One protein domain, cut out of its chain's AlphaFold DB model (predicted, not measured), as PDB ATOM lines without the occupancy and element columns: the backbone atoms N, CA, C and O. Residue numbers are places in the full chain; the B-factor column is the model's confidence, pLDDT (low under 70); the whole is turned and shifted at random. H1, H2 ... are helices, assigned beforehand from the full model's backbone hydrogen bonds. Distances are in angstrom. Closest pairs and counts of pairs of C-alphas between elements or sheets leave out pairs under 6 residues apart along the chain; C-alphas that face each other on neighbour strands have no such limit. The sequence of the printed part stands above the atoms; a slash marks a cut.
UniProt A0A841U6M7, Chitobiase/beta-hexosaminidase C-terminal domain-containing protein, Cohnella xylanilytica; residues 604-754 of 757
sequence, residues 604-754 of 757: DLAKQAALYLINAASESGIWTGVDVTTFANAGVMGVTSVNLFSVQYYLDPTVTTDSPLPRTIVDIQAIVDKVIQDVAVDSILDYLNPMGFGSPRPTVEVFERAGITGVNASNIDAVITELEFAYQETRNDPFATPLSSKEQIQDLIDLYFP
ATOM      1  N   ASP A 604     223.065 130.235 117.113       93.12
ATOM      2  CA  ASP A 604     221.864 130.040 117.931       93.12
ATOM      3  C   ASP A 604     221.939 130.801 119.262       93.12
ATOM      4  O   ASP A 604     220.953 131.416 119.672       93.12
ATOM      5  N   LEU A 605     223.113 130.864 119.901       93.06
ATOM      6  CA  LEU A 605     223.334 131.703 121.084       93.06
ATOM      7  C   LEU A 605     223.149 133.197 120.785       93.06
ATOM      8  O   LEU A 605     222.496 133.900 121.557       93.06
ATOM      9  N   ALA A 606     223.670 133.688 119.655       90.69
ATOM     10  CA  ALA A 606     223.464 135.072 119.229       90.69
ATOM     11  C   ALA A 606     221.975 135.369 118.967       90.69
ATOM     12  O   ALA A 606     221.469 136.421 119.368       90.69
ATOM     13  N   LYS A 607     221.256 134.413 118.367       93.62
ATOM     14  CA  LYS A 607     219.815 134.492 118.108       93.62
ATOM     15  C   LYS A 607     218.992 134.536 119.398       93.62
ATOM     16  O   LYS A 607     218.101 135.375 119.530       93.62
ATOM     17  N   GLN A 608     219.319 133.682 120.369       93.00
ATOM     18  CA  GLN A 608     218.690 133.669 121.693       93.00
ATOM     19  C   GLN A 608     218.969 134.962 122.472       93.00
ATOM     20  O   GLN A 608     218.045 135.533 123.049       93.00
ATOM     21  N   ALA A 609     220.206 135.469 122.445       93.38
ATOM     22  CA  ALA A 609     220.565 136.730 123.094       93.38
ATOM     23  C   ALA A 609     219.809 137.928 122.491       93.38
ATOM     24  O   ALA A 609     219.298 138.773 123.225       93.38
ATOM     25  N   ALA A 610     219.674 137.980 121.162       96.19
ATOM     26  CA  ALA A 610     218.896 139.011 120.481       96.19
ATOM     27  C   ALA A 610     217.391 138.924 120.811       96.19
ATOM     28  O   ALA A 610     216.768 139.940 121.119       96.19
ATOM     29  N   LEU A 611     216.818 137.713 120.833       96.25
ATOM     30  CA  LEU A 611     215.429 137.481 121.252       96.25
ATOM     31  C   LEU A 611     215.183 137.881 122.718       96.25
ATOM     32  O   LEU A 611     214.128 138.433 123.038       96.25
ATOM     33  N   TYR A 612     216.151 137.629 123.602       94.69
ATOM     34  CA  TYR A 612     216.098 138.053 125.001       94.69
ATOM     35  C   TYR A 612     216.086 139.582 125.127       94.69
ATOM     36  O   TYR A 612     215.245 140.122 125.844       94.69
ATOM     37  N   LEU A 613     216.947 140.290 124.385       96.31
ATOM     38  CA  LEU A 613     216.972 141.759 124.369       96.31
ATOM     39  C   LEU A 613     215.650 142.364 123.875       96.31
ATOM     40  O   LEU A 613     215.150 143.305 124.488       96.31
ATOM     41  N   ILE A 614     215.053 141.808 122.814       96.69
ATOM     42  CA  ILE A 614     213.752 142.267 122.291       96.69
ATOM     43  C   ILE A 614     212.645 142.064 123.333       96.69
ATOM     44  O   ILE A 614     211.847 142.972 123.562       96.69
ATOM     45  N   ASN A 615     212.610 140.905 123.997       95.38
ATOM     46  CA  ASN A 615     211.623 140.626 125.041       95.38
ATOM     47  C   ASN A 615     211.806 141.516 126.280       95.38
ATOM     48  O   ASN A 615     210.825 142.050 126.784       95.38
ATOM     49  N   ALA A 616     213.042 141.743 126.734       95.12
ATOM     50  CA  ALA A 616     213.325 142.627 127.865       95.12
ATOM     51  C   ALA A 616     212.992 144.104 127.561       95.12
ATOM     52  O   ALA A 616     212.499 144.829 128.428       95.12
ATOM     53  N   ALA A 617     213.223 144.557 126.324       95.12
ATOM     54  CA  ALA A 617     212.824 145.891 125.874       95.12
ATOM     55  C   ALA A 617     211.296 146.030 125.749       95.12
ATOM     56  O   ALA A 617     210.748 147.042 126.179       95.12
ATOM     57  N   SER A 618     210.611 144.996 125.248       94.00
ATOM     58  CA  SER A 618     209.144 144.905 125.213       94.00
ATOM     59  C   SER A 618     208.536 144.942 126.621       94.00
ATOM     60  O   SER A 618     207.651 145.751 126.873       94.00
ATOM     61  N   GLU A 619     209.050 144.150 127.567       92.38
ATOM     62  CA  GLU A 619     208.555 144.102 128.953       92.38
ATOM     63  C   GLU A 619     208.757 145.425 129.713       92.38
ATOM     64  O   GLU A 619     207.910 145.822 130.513       92.38
ATOM     65  N   SER A 620     209.872 146.121 129.467       91.69
ATOM     66  CA  SER A 620     210.226 147.364 130.169       91.69
ATOM     67  C   SER A 620     209.762 148.652 129.479       91.69
ATOM     68  O   SER A 620     209.797 149.715 130.101       91.69
ATOM     69  N   GLY A 621     209.400 148.590 128.194       89.75
ATOM     70  CA  GLY A 621     209.205 149.755 127.323       89.75
ATOM     71  C   GLY A 621     210.504 150.494 126.947       89.75
ATOM     72  O   GLY A 621     210.452 151.546 126.305       89.75
ATOM     73  N   ILE A 622     211.685 149.993 127.341       92.00
ATOM     74  CA  ILE A 622     212.979 150.670 127.144       92.00
ATOM     75  C   ILE A 622     213.745 150.031 125.979       92.00
ATOM     76  O   ILE A 622     214.557 149.126 126.149       92.00
ATOM     77  N   TRP A 623     213.562 150.585 124.782       94.06
ATOM     78  CA  TRP A 623     214.175 150.109 123.531       94.06
ATOM     79  C   TRP A 623     215.626 150.578 123.287       94.06
ATOM     80  O   TRP A 623     216.115 150.582 122.158       94.06
ATOM     81  N   THR A 624     216.348 150.998 124.332       91.12
ATOM     82  CA  THR A 624     217.728 151.495 124.178       91.12
ATOM     83  C   THR A 624     218.675 150.350 123.821       91.12
ATOM     84  O   THR A 624     218.869 149.437 124.615       91.12
ATOM     85  N   GLY A 625     219.296 150.422 122.641       87.56
ATOM     86  CA  GLY A 625     220.204 149.384 122.141       87.56
ATOM     87  C   GLY A 625     219.519 148.222 121.413       87.56
ATOM     88  O   GLY A 625     220.213 147.290 121.023       87.56
ATOM     89  N   VAL A 626     218.198 148.282 121.196       96.12
ATOM     90  CA  VAL A 626     217.459 147.323 120.361       96.12
ATOM     91  C   VAL A 626     217.080 147.994 119.044       96.12
ATOM     92  O   VAL A 626     216.260 148.911 119.007       96.12
ATOM     93  N   ASP A 627     217.692 147.539 117.957       96.00
ATOM     94  CA  ASP A 627     217.587 148.141 116.627       96.00
ATOM     95  C   ASP A 627     217.286 147.107 115.527       96.00
ATOM     96  O   ASP A 627     217.086 145.921 115.791       96.00
ATOM     97  N   VAL A 628     217.288 147.554 114.265       97.06
ATOM     98  CA  VAL A 628     217.088 146.698 113.081       97.06
ATOM     99  C   VAL A 628     218.036 145.489 113.066       97.06
ATOM    100  O   VAL A 628     217.624 144.394 112.685       97.06
ATOM    101  N   THR A 629     219.290 145.655 113.504       95.81
ATOM    102  CA  THR A 629     220.264 144.554 113.546       95.81
ATOM    103  C   THR A 629     219.945 143.563 114.659       95.81
ATOM    104  O   THR A 629     220.142 142.366 114.482       95.81
ATOM    105  N   THR A 630     219.367 144.029 115.767       97.00
ATOM    106  CA  THR A 630     218.903 143.169 116.865       97.00
ATOM    107  C   THR A 630     217.754 142.271 116.403       97.00
ATOM    108  O   THR A 630     217.808 141.059 116.602       97.00
ATOM    109  N   PHE A 631     216.760 142.827 115.702       96.94
ATOM    110  CA  PHE A 631     215.679 142.040 115.095       96.94
ATOM    111  C   PHE A 631     216.207 141.035 114.060       96.94
ATOM    112  O   PHE A 631     215.882 139.850 114.142       96.94
ATOM    113  N   ALA A 632     217.093 141.467 113.158       95.31
ATOM    114  CA  ALA A 632     217.712 140.580 112.172       95.31
ATOM    115  C   ALA A 632     218.519 139.437 112.824       95.31
ATOM    116  O   ALA A 632     218.396 138.288 112.405       95.31
ATOM    117  N   ASN A 633     219.281 139.721 113.887       93.94
ATOM    118  CA  ASN A 633     220.044 138.719 114.640       93.94
ATOM    119  C   ASN A 633     219.134 137.710 115.360       93.94
ATOM    120  O   ASN A 633     219.476 136.533 115.431       93.94
ATOM    121  N   ALA A 634     217.955 138.128 115.837       95.94
ATOM    122  CA  ALA A 634     216.933 137.220 116.370       95.94
ATOM    123  C   ALA A 634     216.256 136.359 115.277       95.94
ATOM    124  O   ALA A 634     215.511 135.428 115.589       95.94
ATOM    125  N   GLY A 635     216.521 136.633 113.995       94.25
ATOM    126  CA  GLY A 635     215.884 135.981 112.851       94.25
ATOM    127  C   GLY A 635     214.523 136.571 112.474       94.25
ATOM    128  O   GLY A 635     213.764 135.902 111.779       94.25
ATOM    129  N   VAL A 636     214.211 137.788 112.930       96.06
ATOM    130  CA  VAL A 636     213.000 138.531 112.555       96.06
ATOM    131  C   VAL A 636     213.281 139.329 111.278       96.06
ATOM    132  O   VAL A 636     214.245 140.093 111.196       96.06
ATOM    133  N   MET A 637     212.436 139.147 110.269       94.06
ATOM    134  CA  MET A 637     212.550 139.740 108.937       94.06
ATOM    135  C   MET A 637     211.602 140.936 108.767       94.06
ATOM    136  O   MET A 637     210.609 141.062 109.473       94.06
ATOM    137  N   GLY A 638     211.898 141.825 107.814       90.94
ATOM    138  CA  GLY A 638     211.011 142.941 107.447       90.94
ATOM    139  C   GLY A 638     211.091 144.187 108.344       90.94
ATOM    140  O   GLY A 638     210.511 145.224 108.009       90.94
ATOM    141  N   VAL A 639     211.856 144.143 109.438       95.69
ATOM    142  CA  VAL A 639     212.201 145.344 110.214       95.69
ATOM    143  C   VAL A 639     213.212 146.191 109.434       95.69
ATOM    144  O   VAL A 639     214.189 145.689 108.881       95.69
ATOM    145  N   THR A 640     212.974 147.496 109.387       94.62
ATOM    146  CA  THR A 640     213.760 148.516 108.682       94.62
ATOM    147  C   THR A 640     213.833 149.776 109.542       94.62
ATOM    148  O   THR A 640     213.056 149.937 110.479       94.62
ATOM    149  N   SER A 641     214.704 150.730 109.211       91.75
ATOM    150  CA  SER A 641     214.749 152.020 109.917       91.75
ATOM    151  C   SER A 641     213.457 152.843 109.803       91.75
ATOM    152  O   SER A 641     213.254 153.740 110.615       91.75
ATOM    153  N   VAL A 642     212.590 152.548 108.825       86.94
ATOM    154  CA  VAL A 642     211.323 153.261 108.592       86.94
ATOM    155  C   VAL A 642     210.216 152.751 109.517       86.94
ATOM    156  O   VAL A 642     209.522 153.553 110.131       86.94
ATOM    157  N   ASN A 643     210.067 151.429 109.657       91.38
ATOM    158  CA  ASN A 643     209.024 150.816 110.491       91.38
ATOM    159  C   ASN A 643     209.494 150.423 111.905       91.38
ATOM    160  O   ASN A 643     208.652 150.026 112.706       91.38
ATOM    161  N   LEU A 644     210.785 150.556 112.248       94.62
ATOM    162  CA  LEU A 644     211.329 150.185 113.567       94.62
ATOM    163  C   LEU A 644     210.532 150.786 114.734       94.62
ATOM    164  O   LEU A 644     210.215 150.064 115.673       94.62
ATOM    165  N   PHE A 645     210.179 152.074 114.671       92.69
ATOM    166  CA  PHE A 645     209.411 152.726 115.739       92.69
ATOM    167  C   PHE A 645     208.016 152.108 115.902       92.69
ATOM    168  O   PHE A 645     207.601 151.812 117.018       92.69
ATOM    169  N   SER A 646     207.317 151.841 114.795       92.00
ATOM    170  CA  SER A 646     206.012 151.174 114.813       92.00
ATOM    171  C   SER A 646     206.122 149.736 115.333       92.00
ATOM    172  O   SER A 646     205.311 149.325 116.155       92.00
ATOM    173  N   VAL A 647     207.157 148.988 114.935       95.25
ATOM    174  CA  VAL A 647     207.440 147.638 115.461       95.25
ATOM    175  C   VAL A 647     207.655 147.674 116.978       95.25
ATOM    176  O   VAL A 647     207.038 146.895 117.698       95.25
ATOM    177  N   GLN A 648     208.471 148.604 117.476       94.81
ATOM    178  CA  GLN A 648     208.714 148.793 118.912       94.81
ATOM    179  C   GLN A 648     207.438 149.197 119.670       94.81
ATOM    180  O   GLN A 648     207.189 148.684 120.759       94.81
ATOM    181  N   TYR A 649     206.607 150.063 119.082       92.81
ATOM    182  CA  TYR A 649     205.322 150.485 119.646       92.81
ATOM    183  C   TYR A 649     204.325 149.324 119.754       92.81
ATOM    184  O   TYR A 649     203.758 149.105 120.818       92.81
ATOM    185  N   TYR A 650     204.140 148.530 118.695       92.00
ATOM    186  CA  TYR A 650     203.223 147.386 118.739       92.00
ATOM    187  C   TYR A 650     203.757 146.204 119.559       92.00
ATOM    188  O   TYR A 650     202.967 145.376 120.009       92.00
ATOM    189  N   LEU A 651     205.067 146.113 119.801       93.56
ATOM    190  CA  LEU A 651     205.630 145.140 120.741       93.56
ATOM    191  C   LEU A 651     205.405 145.516 122.214       93.56
ATOM    192  O   LEU A 651     205.558 144.641 123.068       93.56
ATOM    193  N   ASP A 652     205.016 146.755 122.531       89.88
ATOM    194  CA  ASP A 652     204.650 147.158 123.891       89.88
ATOM    195  C   ASP A 652     203.430 146.339 124.388       89.88
ATOM    196  O   ASP A 652     202.402 146.270 123.699       89.88
ATOM    197  N   PRO A 653     203.501 145.691 125.568       87.06
ATOM    198  CA  PRO A 653     202.415 144.865 126.101       87.06
ATOM    199  C   PRO A 653     201.151 145.662 126.463       87.06
ATOM    200  O   PRO A 653     200.092 145.061 126.645       87.06
ATOM    201  N   THR A 654     201.227 146.994 126.559       86.25
ATOM    202  CA  THR A 654     200.054 147.871 126.725       86.25
ATOM    203  C   THR A 654     199.323 148.151 125.409       86.25
ATOM    204  O   THR A 654     198.151 148.523 125.444       86.25
ATOM    205  N   VAL A 655     199.987 147.942 124.264       85.19
ATOM    206  CA  VAL A 655     199.421 148.108 122.915       85.19
ATOM    207  C   VAL A 655     198.908 146.772 122.375       85.19
ATOM    208  O   VAL A 655     197.769 146.697 121.919       85.19
ATOM    209  N   THR A 656     199.713 145.707 122.469       82.44
ATOM    210  CA  THR A 656     199.352 144.365 121.977       82.44
ATOM    211  C   THR A 656     199.201 143.382 123.134       82.44
ATOM    212  O   THR A 656     200.163 142.718 123.542       82.44
ATOM    213  N   THR A 657     197.968 143.279 123.634       78.19
ATOM    214  CA  THR A 657     197.578 142.467 124.800       78.19
ATOM    215  C   THR A 657     197.441 140.970 124.522       78.19
ATOM    216  O   THR A 657     197.497 140.167 125.450       78.19
ATOM    217  N   ASP A 658     197.264 140.584 123.257       77.94
ATOM    218  CA  ASP A 658     196.747 139.256 122.885       77.94
ATOM    219  C   ASP A 658     197.837 138.191 122.668       77.94
ATOM    220  O   ASP A 658     197.546 137.053 122.304       77.94
ATOM    221  N   SER A 659     199.103 138.533 122.920       79.88
ATOM    222  CA  SER A 659     200.231 137.596 122.902       79.88
ATOM    223  C   SER A 659     201.104 137.845 124.147       79.88
ATOM    224  O   SER A 659     201.509 138.990 124.375       79.88
ATOM    225  N   PRO A 660     201.334 136.828 125.003       82.25
ATOM    226  CA  PRO A 660     202.000 136.991 126.295       82.25
ATOM    227  C   PRO A 660     203.529 137.064 126.174       82.25
ATOM    228  O   PRO A 660     204.122 136.615 125.196       82.25
ATOM    229  N   LEU A 661     204.174 137.593 127.217       86.94
ATOM    230  CA  LEU A 661     205.631 137.582 127.362       86.94
ATOM    231  C   LEU A 661     206.120 136.302 128.076       86.94
ATOM    232  O   LEU A 661     205.436 135.822 128.985       86.94
ATOM    233  N   PRO A 662     207.313 135.776 127.731       90.38
ATOM    234  CA  PRO A 662     208.156 136.186 126.606       90.38
ATOM    235  C   PRO A 662     207.581 135.711 125.259       90.38
ATOM    236  O   PRO A 662     207.176 134.558 125.115       90.38
ATOM    237  N   ARG A 663     207.593 136.599 124.260       93.19
ATOM    238  CA  ARG A 663     207.169 136.327 122.882       93.19
ATOM    239  C   ARG A 663     208.216 135.476 122.159       93.19
ATOM    240  O   ARG A 663     209.423 135.705 122.299       93.19
ATOM    241  N   THR A 664     207.770 134.524 121.343       94.44
ATOM    242  CA  THR A 664     208.646 133.776 120.429       94.44
ATOM    243  C   THR A 664     208.995 134.610 119.190       94.44
ATOM    244  O   THR A 664     208.390 135.647 118.920       94.44
ATOM    245  N   ILE A 665     209.945 134.134 118.379       94.19
ATOM    246  CA  ILE A 665     210.256 134.748 117.074       94.19
ATOM    247  C   ILE A 665     209.020 134.759 116.160       94.19
ATOM    248  O   ILE A 665     208.842 135.712 115.409       94.19
ATOM    249  N   VAL A 666     208.149 133.746 116.246       94.38
ATOM    250  CA  VAL A 666     206.914 133.665 115.447       94.38
ATOM    251  C   VAL A 666     205.918 134.748 115.871       94.38
ATOM    252  O   VAL A 666     205.365 135.429 115.013       94.38
ATOM    253  N   ASP A 667     205.746 134.964 117.179       94.06
ATOM    254  CA  ASP A 667     204.894 136.036 117.713       94.06
ATOM    255  C   ASP A 667     205.399 137.424 117.287       94.06
ATOM    256  O   ASP A 667     204.622 138.279 116.866       94.06
ATOM    257  N   ILE A 668     206.717 137.647 117.373       95.38
ATOM    258  CA  ILE A 668     207.342 138.919 116.986       95.38
ATOM    259  C   ILE A 668     207.237 139.128 115.470       95.38
ATOM    260  O   ILE A 668     206.919 140.235 115.041       95.38
ATOM    261  N   GLN A 669     207.449 138.086 114.659       96.44
ATOM    262  CA  GLN A 669     207.302 138.172 113.205       96.44
ATOM    263  C   GLN A 669     205.867 138.531 112.814       96.44
ATOM    264  O   GLN A 669     205.685 139.444 112.020       96.44
ATOM    265  N   ALA A 670     204.854 137.910 113.426       93.69
ATOM    266  CA  ALA A 670     203.452 138.237 113.159       93.69
ATOM    267  C   ALA A 670     203.111 139.709 113.480       93.69
ATOM    268  O   ALA A 670     202.355 140.348 112.746       93.69
ATOM    269  N   ILE A 671     203.703 140.275 114.541       93.75
ATOM    270  CA  ILE A 671     203.571 141.705 114.866       93.75
ATOM    271  C   ILE A 671     204.274 142.573 113.812       93.75
ATOM    272  O   ILE A 671     203.709 143.572 113.373       93.75
ATOM    273  N   VAL A 672     205.476 142.195 113.368       95.56
ATOM    274  CA  VAL A 672     206.203 142.914 112.307       95.56
ATOM    275  C   VAL A 672     205.446 142.873 110.980       95.56
ATOM    276  O   VAL A 672     205.321 143.912 110.334       95.56
ATOM    277  N   ASP A 673     204.890 141.724 110.605       93.50
ATOM    278  CA  ASP A 673     204.101 141.549 109.383       93.50
ATOM    279  C   ASP A 673     202.834 142.417 109.426       93.50
ATOM    280  O   ASP A 673     202.553 143.132 108.463       93.50
ATOM    281  N   LYS A 674     202.132 142.464 110.571       90.50
ATOM    282  CA  LYS A 674     201.008 143.392 110.777       90.50
ATOM    283  C   LYS A 674     201.446 144.853 110.645       90.50
ATOM    284  O   LYS A 674     200.788 145.622 109.957       90.50
ATOM    285  N   VAL A 675     202.565 145.251 111.253       92.88
ATOM    286  CA  VAL A 675     203.077 146.631 111.155       92.88
ATOM    287  C   VAL A 675     203.454 146.999 109.720       92.88
ATOM    288  O   VAL A 675     203.204 148.120 109.282       92.88
ATOM    289  N   ILE A 676     204.051 146.071 108.976       91.69
ATOM    290  CA  ILE A 676     204.350 146.239 107.550       91.69
ATOM    291  C   ILE A 676     203.059 146.445 106.750       91.69
ATOM    292  O   ILE A 676     203.026 147.300 105.863       91.69
ATOM    293  N   GLN A 677     202.014 145.689 107.088       91.75
ATOM    294  CA  GLN A 677     200.701 145.781 106.468       91.75
ATOM    295  C   GLN A 677     200.019 147.123 106.766       91.75
ATOM    296  O   GLN A 677     199.619 147.814 105.831       91.75
ATOM    297  N   ASP A 678     199.953 147.524 108.039       88.62
ATOM    298  CA  ASP A 678     199.381 148.800 108.485       88.62
ATOM    299  C   ASP A 678     200.083 149.982 107.782       88.62
ATOM    300  O   ASP A 678     199.426 150.816 107.168       88.62
ATOM    301  N   VAL A 679     201.425 150.005 107.755       88.12
ATOM    302  CA  VAL A 679     202.213 151.063 107.085       88.12
ATOM    303  C   VAL A 679     201.958 151.117 105.572       88.12
ATOM    304  O   VAL A 679     202.007 152.195 104.972       88.12
ATOM    305  N   ALA A 680     201.693 149.978 104.928       89.62
ATOM    306  CA  ALA A 680     201.356 149.937 103.507       89.62
ATOM    307  C   ALA A 680     199.928 150.449 103.233       89.62
ATOM    308  O   ALA A 680     199.726 151.165 102.252       89.62
ATOM    309  N   VAL A 681     198.968 150.155 104.119       90.25
ATOM    310  CA  VAL A 681     197.606 150.722 104.089       90.25
ATOM    311  C   VAL A 681     197.649 152.236 104.305       90.25
ATOM    312  O   VAL A 681     197.105 152.979 103.488       90.25
ATOM    313  N   ASP A 682     198.365 152.703 105.332       88.31
ATOM    314  CA  ASP A 682     198.559 154.129 105.618       88.31
ATOM    315  C   ASP A 682     199.190 154.854 104.421       88.31
ATOM    316  O   ASP A 682     198.726 155.921 104.033       88.31
ATOM    317  N   SER A 683     200.180 154.245 103.754       88.19
ATOM    318  CA  SER A 683     200.809 154.816 102.550       88.19
ATOM    319  C   SER A 683     199.828 155.001 101.380       88.19
ATOM    320  O   SER A 683     199.983 155.937 100.593       88.19
ATOM    321  N   ILE A 684     198.824 154.124 101.249       91.00
ATOM    322  CA  ILE A 684     197.748 154.270 100.257       91.00
ATOM    323  C   ILE A 684     196.813 155.410 100.680       91.00
ATOM    324  O   ILE A 684     196.534 156.298  99.875       91.00
ATOM    325  N   LEU A 685     196.371 155.432 101.940       89.06
ATOM    326  CA  LEU A 685     195.463 156.457 102.469       89.06
ATOM    327  C   LEU A 685     196.078 157.871 102.438       89.06
ATOM    328  O   LEU A 685     195.397 158.828 102.065       89.06
ATOM    329  N   ASP A 686     197.370 158.005 102.748       87.81
ATOM    330  CA  ASP A 686     198.117 159.266 102.679       87.81
ATOM    331  C   ASP A 686     198.265 159.789 101.244       87.81
ATOM    332  O   ASP A 686     198.266 161.002 101.037       87.81
ATOM    333  N   TYR A 687     198.375 158.902 100.248       89.06
ATOM    334  CA  TYR A 687     198.353 159.293  98.835       89.06
ATOM    335  C   TYR A 687     196.966 159.801  98.404       89.06
ATOM    336  O   TYR A 687     196.871 160.783  97.669       89.06
ATOM    337  N   LEU A 688     195.887 159.168  98.883       87.31
ATOM    338  CA  LEU A 688     194.511 159.582  98.576       87.31
ATOM    339  C   LEU A 688     194.135 160.925  99.231       87.31
ATOM    340  O   LEU A 688     193.276 161.648  98.718       87.31
ATOM    341  N   ASN A 689     194.778 161.282 100.347       82.12
ATOM    342  CA  ASN A 689     194.519 162.506 101.099       82.12
ATOM    343  C   ASN A 689     195.121 163.763 100.421       82.12
ATOM    344  O   ASN A 689     196.336 163.955 100.457       82.12
ATOM    345  N   PRO A 690     194.315 164.727  99.920       65.38
ATOM    346  CA  PRO A 690     194.832 165.910  99.216       65.38
ATOM    347  C   PRO A 690     195.612 166.909 100.084       65.38
ATOM    348  O   PRO A 690     196.123 167.900  99.561       65.38
ATOM    349  N   MET A 691     195.646 166.714 101.408       65.00
ATOM    350  CA  MET A 691     196.494 167.486 102.326       65.00
ATOM    351  C   MET A 691     197.845 166.805 102.606       65.00
ATOM    352  O   MET A 691     198.713 167.427 103.221       65.00
ATOM    353  N   GLY A 692     198.039 165.564 102.146       60.84
ATOM    354  CA  GLY A 692     199.315 164.858 102.175       60.84
ATOM    355  C   GLY A 692     200.312 165.497 101.207       60.84
ATOM    356  O   GLY A 692     200.079 165.585 100.000       60.84
ATOM    357  N   PHE A 693     201.449 165.964 101.724       52.75
ATOM    358  CA  PHE A 693     202.486 166.592 100.904       52.75
ATOM    359  C   PHE A 693     203.319 165.543 100.151       52.75
ATOM    360  O   PHE A 693     204.423 165.199 100.566       52.75
ATOM    361  N   GLY A 694     202.823 165.102  98.994       60.66
ATOM    362  CA  GLY A 694     203.642 164.431  97.978       60.66
ATOM    363  C   GLY A 694     204.028 162.982  98.284       60.66
ATOM    364  O   GLY A 694     205.114 162.560  97.884       60.66
ATOM    365  N   SER A 695     203.158 162.224  98.957       75.44
ATOM    366  CA  SER A 695     203.304 160.768  99.073       75.44
ATOM    367  C   SER A 695     203.436 160.129  97.680       75.44
ATOM    368  O   SER A 695     202.731 160.531  96.749       75.44
ATOM    369  N   PRO A 696     204.358 159.167  97.486       83.00
ATOM    370  CA  PRO A 696     204.561 158.540  96.188       83.00
ATOM    371  C   PRO A 696     203.325 157.735  95.780       83.00
ATOM    372  O   PRO A 696     202.656 157.139  96.621       83.00
ATOM    373  N   ARG A 697     203.050 157.679  94.473       90.19
ATOM    374  CA  ARG A 697     201.947 156.882  93.930       90.19
ATOM    375  C   ARG A 697     202.109 155.403  94.330       90.19
ATOM    376  O   ARG A 697     203.174 154.848  94.040       90.19
ATOM    377  N   PRO A 698     201.097 154.763  94.947       92.88
ATOM    378  CA  PRO A 698     201.161 153.354  95.317       92.88
ATOM    379  C   PRO A 698     201.497 152.455  94.123       92.88
ATOM    380  O   PRO A 698     200.992 152.647  93.016       92.88
ATOM    381  N   THR A 699     202.363 151.470  94.350       95.19
ATOM    382  CA  THR A 699     202.704 150.422  93.377       95.19
ATOM    383  C   THR A 699     201.953 149.134  93.708       95.19
ATOM    384  O   THR A 699     201.405 149.000  94.800       95.19
ATOM    385  N   VAL A 700     201.954 148.155  92.794       93.62
ATOM    386  CA  VAL A 700     201.352 146.827  93.040       93.62
ATOM    387  C   VAL A 700     201.923 146.203  94.322       93.62
ATOM    388  O   VAL A 700     201.162 145.756  95.168       93.62
ATOM    389  N   GLU A 701     203.238 146.311  94.529       92.50
ATOM    390  CA  GLU A 701     203.944 145.855  95.738       92.50
ATOM    391  C   GLU A 701     203.444 146.532  97.034       92.50
ATOM    392  O   GLU A 701     203.484 145.928  98.103       92.50
ATOM    393  N   VAL A 702     202.946 147.777  96.978       91.88
ATOM    394  CA  VAL A 702     202.329 148.437  98.146       91.88
ATOM    395  C   VAL A 702     200.963 147.819  98.456       91.88
ATOM    396  O   VAL A 702     200.688 147.548  99.621       91.88
ATOM    397  N   PHE A 703     200.139 147.531  97.445       93.38
ATOM    398  CA  PHE A 703     198.856 146.841  97.641       93.38
ATOM    399  C   PHE A 703     199.053 145.397  98.130       93.38
ATOM    400  O   PHE A 703     198.458 145.012  99.135       93.38
ATOM    401  N   GLU A 704     199.959 144.634  97.510       92.19
ATOM    402  CA  GLU A 704     200.335 143.284  97.957       92.19
ATOM    403  C   GLU A 704     200.794 143.293  99.423       92.19
ATOM    404  O   GLU A 704     200.351 142.469 100.226       92.19
ATOM    405  N   ARG A 705     201.627 144.267  99.808       89.94
ATOM    406  CA  ARG A 705     202.153 144.395 101.174       89.94
ATOM    407  C   ARG A 705     201.131 144.909 102.188       89.94
ATOM    408  O   ARG A 705     201.218 144.539 103.353       89.94
ATOM    409  N   ALA A 706     200.123 145.664 101.752       91.50
ATOM    410  CA  ALA A 706     198.912 145.958 102.525       91.50
ATOM    411  C   ALA A 706     197.988 144.726 102.678       91.50
ATOM    412  O   ALA A 706     196.974 144.775 103.382       91.50
ATOM    413  N   GLY A 707     198.328 143.600 102.040       90.25
ATOM    414  CA  GLY A 707     197.508 142.393 101.989       90.25
ATOM    415  C   GLY A 707     196.228 142.588 101.178       90.25
ATOM    416  O   GLY A 707     195.232 141.931 101.482       90.25
ATOM    417  N   ILE A 708     196.235 143.532 100.232       92.69
ATOM    418  CA  ILE A 708     195.114 143.868  99.356       92.69
ATOM    419  C   ILE A 708     195.259 143.075  98.054       92.69
ATOM    420  O   ILE A 708     196.275 143.164  97.362       92.69
ATOM    421  N   THR A 709     194.240 142.289  97.725       92.12
ATOM    422  CA  THR A 709     194.182 141.412  96.549       92.12
ATOM    423  C   THR A 709     193.432 142.062  95.384       92.12
ATOM    424  O   THR A 709     192.744 143.064  95.559       92.12
ATOM    425  N   GLY A 710     193.579 141.510  94.176       88.88
ATOM    426  CA  GLY A 710     192.904 141.999  92.962       88.88
ATOM    427  C   GLY A 710     193.626 143.131  92.217       88.88
ATOM    428  O   GLY A 710     193.232 143.475  91.103       88.88
ATOM    429  N   VAL A 711     194.717 143.684  92.761       92.81
ATOM    430  CA  VAL A 711     195.516 144.741  92.108       92.81
ATOM    431  C   VAL A 711     196.718 144.149  91.374       92.81
ATOM    432  O   VAL A 711     197.465 143.348  91.923       92.81
ATOM    433  N   ASN A 712     196.929 144.554  90.123       92.81
ATOM    434  CA  ASN A 712     198.045 144.124  89.287       92.81
ATOM    435  C   ASN A 712     198.449 145.218  88.276       92.81
ATOM    436  O   ASN A 712     197.800 146.255  88.139       92.81
ATOM    437  N   ALA A 713     199.524 144.979  87.522       93.25
ATOM    438  CA  ALA A 713     200.089 145.964  86.594       93.25
ATOM    439  C   ALA A 713     199.144 146.411  85.455       93.25
ATOM    440  O   ALA A 713     199.409 147.436  84.834       93.25
ATOM    441  N   SER A 714     198.069 145.667  85.160       92.06
ATOM    442  CA  SER A 714     197.106 146.008  84.100       92.06
ATOM    443  C   SER A 714     195.902 146.825  84.578       92.06
ATOM    444  O   SER A 714     195.296 147.515  83.761       92.06
ATOM    445  N   ASN A 715     195.563 146.782  85.875       92.31
ATOM    446  CA  ASN A 715     194.403 147.486  86.435       92.31
ATOM    447  C   ASN A 715     194.753 148.551  87.488       92.31
ATOM    448  O   ASN A 715     193.876 149.341  87.828       92.31
ATOM    449  N   ILE A 716     196.002 148.630  87.965       94.12
ATOM    450  CA  ILE A 716     196.409 149.570  89.027       94.12
ATOM    451  C   ILE A 716     196.057 151.037  88.730       94.12
ATOM    452  O   ILE A 716     195.658 151.759  89.639       94.12
ATOM    453  N   ASP A 717     196.123 151.480  87.469       94.50
ATOM    454  CA  ASP A 717     195.699 152.834  87.088       94.50
ATOM    455  C   ASP A 717     194.200 153.071  87.333       94.50
ATOM    456  O   ASP A 717     193.815 154.128  87.835       94.50
ATOM    457  N   ALA A 718     193.359 152.083  87.015       93.62
ATOM    458  CA  ALA A 718     191.917 152.147  87.224       93.62
ATOM    459  C   ALA A 718     191.556 152.009  88.711       93.62
ATOM    460  O   ALA A 718     190.752 152.791  89.207       93.62
ATOM    461  N   VAL A 719     192.208 151.088  89.432       93.94
ATOM    462  CA  VAL A 719     192.047 150.915  90.887       93.94
ATOM    463  C   VAL A 719     192.380 152.207  91.631       93.94
ATOM    464  O   VAL A 719     191.584 152.665  92.443       93.94
ATOM    465  N   ILE A 720     193.518 152.842  91.325       92.88
ATOM    466  CA  ILE A 720     193.896 154.117  91.951       92.88
ATOM    467  C   ILE A 720     192.881 155.216  91.612       92.88
ATOM    468  O   ILE A 720     192.495 155.962  92.505       92.88
ATOM    469  N   THR A 721     192.402 155.287  90.364       92.56
ATOM    470  CA  THR A 721     191.386 156.277  89.958       92.56
ATOM    471  C   THR A 721     190.075 156.106  90.738       92.56
ATOM    472  O   THR A 721     189.490 157.097  91.171       92.56
ATOM    473  N   GLU A 722     189.624 154.867  90.955       92.06
ATOM    474  CA  GLU A 722     188.397 154.584  91.713       92.06
ATOM    475  C   GLU A 722     188.572 154.871  93.211       92.06
ATOM    476  O   GLU A 722     187.702 155.478  93.830       92.06
ATOM    477  N   LEU A 723     189.728 154.529  93.794       91.81
ATOM    478  CA  LEU A 723     190.039 154.870  95.187       91.81
ATOM    479  C   LEU A 723     190.145 156.389  95.396       91.81
ATOM    480  O   LEU A 723     189.643 156.901  96.398       91.81
ATOM    481  N   GLU A 724     190.738 157.127  94.452       89.44
ATOM    482  CA  GLU A 724     190.746 158.597  94.451       89.44
ATOM    483  C   GLU A 724     189.314 159.151  94.383       89.44
ATOM    484  O   GLU A 724     188.965 160.044  95.159       89.44
ATOM    485  N   PHE A 725     188.465 158.603  93.507       87.06
ATOM    486  CA  PHE A 725     187.066 159.010  93.360       87.06
ATOM    487  C   PHE A 725     186.250 158.757  94.637       87.06
ATOM    488  O   PHE A 725     185.683 159.700  95.196       87.06
ATOM    489  N   ALA A 726     186.268 157.529  95.163       86.75
ATOM    490  CA  ALA A 726     185.572 157.149  96.391       86.75
ATOM    491  C   ALA A 726     186.059 157.951  97.616       86.75
ATOM    492  O   ALA A 726     185.259 158.351  98.468       86.75
ATOM    493  N   TYR A 727     187.357 158.267  97.693       85.94
ATOM    494  CA  TYR A 727     187.894 159.144  98.737       85.94
ATOM    495  C   TYR A 727     187.367 160.586  98.605       85.94
ATOM    496  O   TYR A 727     187.049 161.231  99.606       85.94
ATOM    497  N   GLN A 728     187.216 161.115  97.383       81.12
ATOM    498  CA  GLN A 728     186.611 162.439  97.185       81.12
ATOM    499  C   GLN A 728     185.105 162.464  97.468       81.12
ATOM    500  O   GLN A 728     184.634 163.444  98.049       81.12
ATOM    501  N   GLU A 729     184.342 161.433  97.093       82.19
ATOM    502  CA  GLU A 729     182.909 161.363  97.419       82.19
ATOM    503  C   GLU A 729     182.690 161.302  98.934       82.19
ATOM    504  O   GLU A 729     181.985 162.151  99.485       82.19
ATOM    505  N   THR A 730     183.378 160.387  99.627       79.69
ATOM    506  CA  THR A 730     183.262 160.235 101.090       79.69
ATOM    507  C   THR A 730     183.719 161.470 101.872       79.69
ATOM    508  O   THR A 730     183.215 161.720 102.962       79.69
ATOM    509  N   ARG A 731     184.619 162.297 101.317       75.31
ATOM    510  CA  ARG A 731     185.013 163.587 101.914       75.31
ATOM    511  C   ARG A 731     183.971 164.699 101.728       75.31
ATOM    512  O   ARG A 731     183.924 165.625 102.536       75.31
ATOM    513  N   ASN A 732     183.188 164.654 100.649       76.31
ATOM    514  CA  ASN A 732     182.223 165.703 100.305       76.31
ATOM    515  C   ASN A 732     180.818 165.454 100.888       76.31
ATOM    516  O   ASN A 732     180.046 166.408 101.014       76.31
ATOM    517  N   ASP A 733     180.489 164.215 101.263       78.56
ATOM    518  CA  ASP A 733     179.258 163.872 101.980       78.56
ATOM    519  C   ASP A 733     179.486 163.858 103.509       78.56
ATOM    520  O   ASP A 733     180.206 162.995 104.012       78.56
ATOM    521  N   PRO A 734     178.854 164.757 104.294       70.56
ATOM    522  CA  PRO A 734     178.989 164.783 105.752       70.56
ATOM    523  C   PRO A 734     178.370 163.572 106.480       70.56
ATOM    524  O   PRO A 734     178.464 163.506 107.707       70.56
ATOM    525  N   PHE A 735     177.718 162.645 105.767       71.62
ATOM    526  CA  PHE A 735     177.157 161.404 106.310       71.62
ATOM    527  C   PHE A 735     177.885 160.133 105.846       71.62
ATOM    528  O   PHE A 735     177.571 159.051 106.348       71.62
ATOM    529  N   ALA A 736     178.840 160.237 104.919       72.75
ATOM    530  CA  ALA A 736     179.612 159.094 104.451       72.75
ATOM    531  C   ALA A 736     180.729 158.720 105.441       72.75
ATOM    532  O   ALA A 736     181.294 159.571 106.128       72.75
ATOM    533  N   THR A 737     181.076 157.433 105.494       71.81
ATOM    534  CA  THR A 737     182.241 156.957 106.253       71.81
ATOM    535  C   THR A 737     183.489 157.086 105.376       71.81
ATOM    536  O   THR A 737     183.518 156.460 104.316       71.81
ATOM    537  N   PRO A 738     184.529 157.839 105.782       76.00
ATOM    538  CA  PRO A 738     185.764 157.935 105.011       76.00
ATOM    539  C   PRO A 738     186.462 156.582 104.841       76.00
ATOM    540  O   PRO A 738     186.444 155.737 105.742       76.00
ATOM    541  N   LEU A 739     187.140 156.424 103.702       83.06
ATOM    542  CA  LEU A 739     188.166 155.401 103.510       83.06
ATOM    543  C   LEU A 739     189.265 155.587 104.563       83.06
ATOM    544  O   LEU A 739     189.921 156.628 104.611       83.06
ATOM    545  N   SER A 740     189.404 154.597 105.439       83.38
ATOM    546  CA  SER A 740     190.243 154.660 106.641       83.38
ATOM    547  C   SER A 740     190.756 153.297 107.124       83.38
ATOM    548  O   SER A 740     191.530 153.251 108.076       83.38
ATOM    549  N   SER A 741     190.368 152.191 106.480       88.62
ATOM    550  CA  SER A 741     190.853 150.847 106.800       88.62
ATOM    551  C   SER A 741     191.159 150.022 105.552       88.62
ATOM    552  O   SER A 741     190.677 150.305 104.452       88.62
ATOM    553  N   LYS A 742     191.943 148.956 105.743       91.88
ATOM    554  CA  LYS A 742     192.271 147.975 104.706       91.88
ATOM    555  C   LYS A 742     191.014 147.343 104.106       91.88
ATOM    556  O   LYS A 742     190.911 147.205 102.892       91.88
ATOM    557  N   GLU A 743     190.067 146.977 104.962       92.31
ATOM    558  CA  GLU A 743     188.823 146.296 104.600       92.31
ATOM    559  C   GLU A 743     187.992 147.170 103.661       92.31
ATOM    560  O   GLU A 743     187.568 146.692 102.620       92.31
ATOM    561  N   GLN A 744     187.870 148.472 103.940       90.44
ATOM    562  CA  GLN A 744     187.166 149.402 103.051       90.44
ATOM    563  C   GLN A 744     187.849 149.558 101.682       90.44
ATOM    564  O   GLN A 744     187.166 149.757 100.680       90.44
ATOM    565  N   ILE A 745     189.185 149.479 101.621       91.50
ATOM    566  CA  ILE A 745     189.921 149.508 100.347       91.50
ATOM    567  C   ILE A 745     189.691 148.199  99.572       91.50
ATOM    568  O   ILE A 745     189.446 148.249  98.368       91.50
ATOM    569  N   GLN A 746     189.720 147.043 100.250       93.38
ATOM    570  CA  GLN A 746     189.441 145.745  99.627       93.38
ATOM    571  C   GLN A 746     187.993 145.652  99.134       93.38
ATOM    572  O   GLN A 746     187.785 145.291  97.983       93.38
ATOM    573  N   ASP A 747     187.012 146.041  99.953       91.12
ATOM    574  CA  ASP A 747     185.584 146.013  99.610       91.12
ATOM    575  C   ASP A 747     185.287 146.833  98.341       91.12
ATOM    576  O   ASP A 747     184.479 146.421  97.507       91.12
ATOM    577  N   LEU A 748     185.956 147.980  98.153       90.06
ATOM    578  CA  LEU A 748     185.853 148.764  96.918       90.06
ATOM    579  C   LEU A 748     186.507 148.061  95.725       90.06
ATOM    580  O   LEU A 748     185.939 148.056  94.633       90.06
ATOM    581  N   ILE A 749     187.681 147.457  95.907       91.25
ATOM    582  CA  ILE A 749     188.352 146.726  94.826       91.25
ATOM    583  C   ILE A 749     187.502 145.527  94.388       91.25
ATOM    584  O   ILE A 749     187.270 145.360  93.192       91.25
ATOM    585  N   ASP A 750     186.953 144.770  95.332       90.50
ATOM    586  CA  ASP A 750     186.091 143.616  95.066       90.50
ATOM    587  C   ASP A 750     184.756 144.031  94.417       90.50
ATOM    588  O   ASP A 750     184.225 143.310  93.569       90.50
ATOM    589  N   LEU A 751     184.216 145.207  94.763       90.25
ATOM    590  CA  LEU A 751     182.974 145.740  94.191       90.25
ATOM    591  C   LEU A 751     183.136 146.229  92.742       90.25
ATOM    592  O   LEU A 751     182.262 145.972  91.910       90.25
ATOM    593  N   TYR A 752     184.221 146.947  92.440       86.06
ATOM    594  CA  TYR A 752     184.428 147.599  91.138       86.06
ATOM    595  C   TYR A 752     185.312 146.794  90.171       86.06
ATOM    596  O   TYR A 752     185.216 146.986  88.957       86.06
ATOM    597  N   PHE A 753     186.117 145.852  90.673       86.50
ATOM    598  CA  PHE A 753     187.011 144.993  89.884       86.50
ATOM    599  C   PHE A 753     186.821 143.477  90.171       86.50
ATOM    600  O   PHE A 753     187.810 142.757  90.315       86.50
ATOM    601  N   PRO A 754     185.577 142.944  90.190       73.50
ATOM    602  CA  PRO A 754     185.266 141.584  90.660       73.50
ATOM    603  C   PRO A 754     185.813 140.429  89.800       73.50
ATOM    604  O   PRO A 754     185.752 139.278  90.222       73.50
TER     605      PRO A 754
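What this domain is: This is residues 604 to 754 of the 757 residues of the protein "Chitobiase/beta-hexosaminidase C-terminal domain-containing protein" of Cohnella xylanilytica (UniProt A0A841U6M7). Two lobes of helices lie at the two ends of one long helix, H4, which runs through the middle as a shaft: H1, H2 and H3 gather at its first end, and H5, H6 and H7 lie about its second half. H1 crosses one end of the elongated whole and H6 the other, and no helix of the one lobe reaches a helix of the other. The printed part has 151 residues, with seven named helices, H1 to H7 in order along the chain, and no named strand; the class is all helix, with 89 residues in helices. It is loose, with a radius of gyration of the C-alphas of 18.3 A and spans of 53 by 34 by 28 A.

Where its parts are: H4, the longest helix, takes residues 665 to 688 and is 34.7 A long, from C-alpha 665 at (210.256, 134.748, 117.074) to C-alpha 688 at (194.511, 159.582, 98.576). Before it come H1, residues 604 to 620, 24.2 A long, with C-alpha 604 at (221.864, 130.040, 117.931); H2, residues 628 to 633, 8.7 A; and H3, residues 644 to 651, 10.5 A. After it come H5, residues 700 to 705, 8.5 A; H6, residues 716 to 732, 24.3 A; and H7, residues 742 to 752, 15.7 A, with C-alpha 752 at (184.428, 147.599, 91.138).

How they stand to each other: H4 is the hub, touching three helices. With residues 668 to 675 alone it touches H3, at a steep tilt of 59 degrees, opposite ways; the closest C-alphas, of Val 647 and Val 672, are 5.8 A apart. With residues 676 to 684 alone it touches H5 in a helical hairpin at 41 degrees, the closest C-alphas being those of Ala 680 and Val 702, 5.7 A. With residue 688 alone it only just touches H6, with 3 pairs of C-alphas within 8 A, the closest those of Leu 688 and Glu 724, 5.7 A. H6 and H7 also only just touch, with 3 pairs, the closest C-alphas being those of Val 719 and Ile 749, 6.8 A. H1 and H2 form the other helical hairpin, at 44 degrees, with the C-alphas of Lys 607 and Asn 633 closest at 5.5 A. H1 and H4 are close but not clearly touching, with the C-alphas of Leu 611 and Ile 665 closest at 7.2 A. H1 and H6 are apart. In H1 to H7 every O i to N i+4 pair is within hydrogen-bond range.

The domain as a whole: The two C-alphas farthest apart, of Leu 605 and Asp 733, are 57.8 A apart. The printed part has no cut. The links H3 to H4 and H4 to H5 are long. Mean pLDDT of the printed part is 89.1; residues 690 to 694 are under 70.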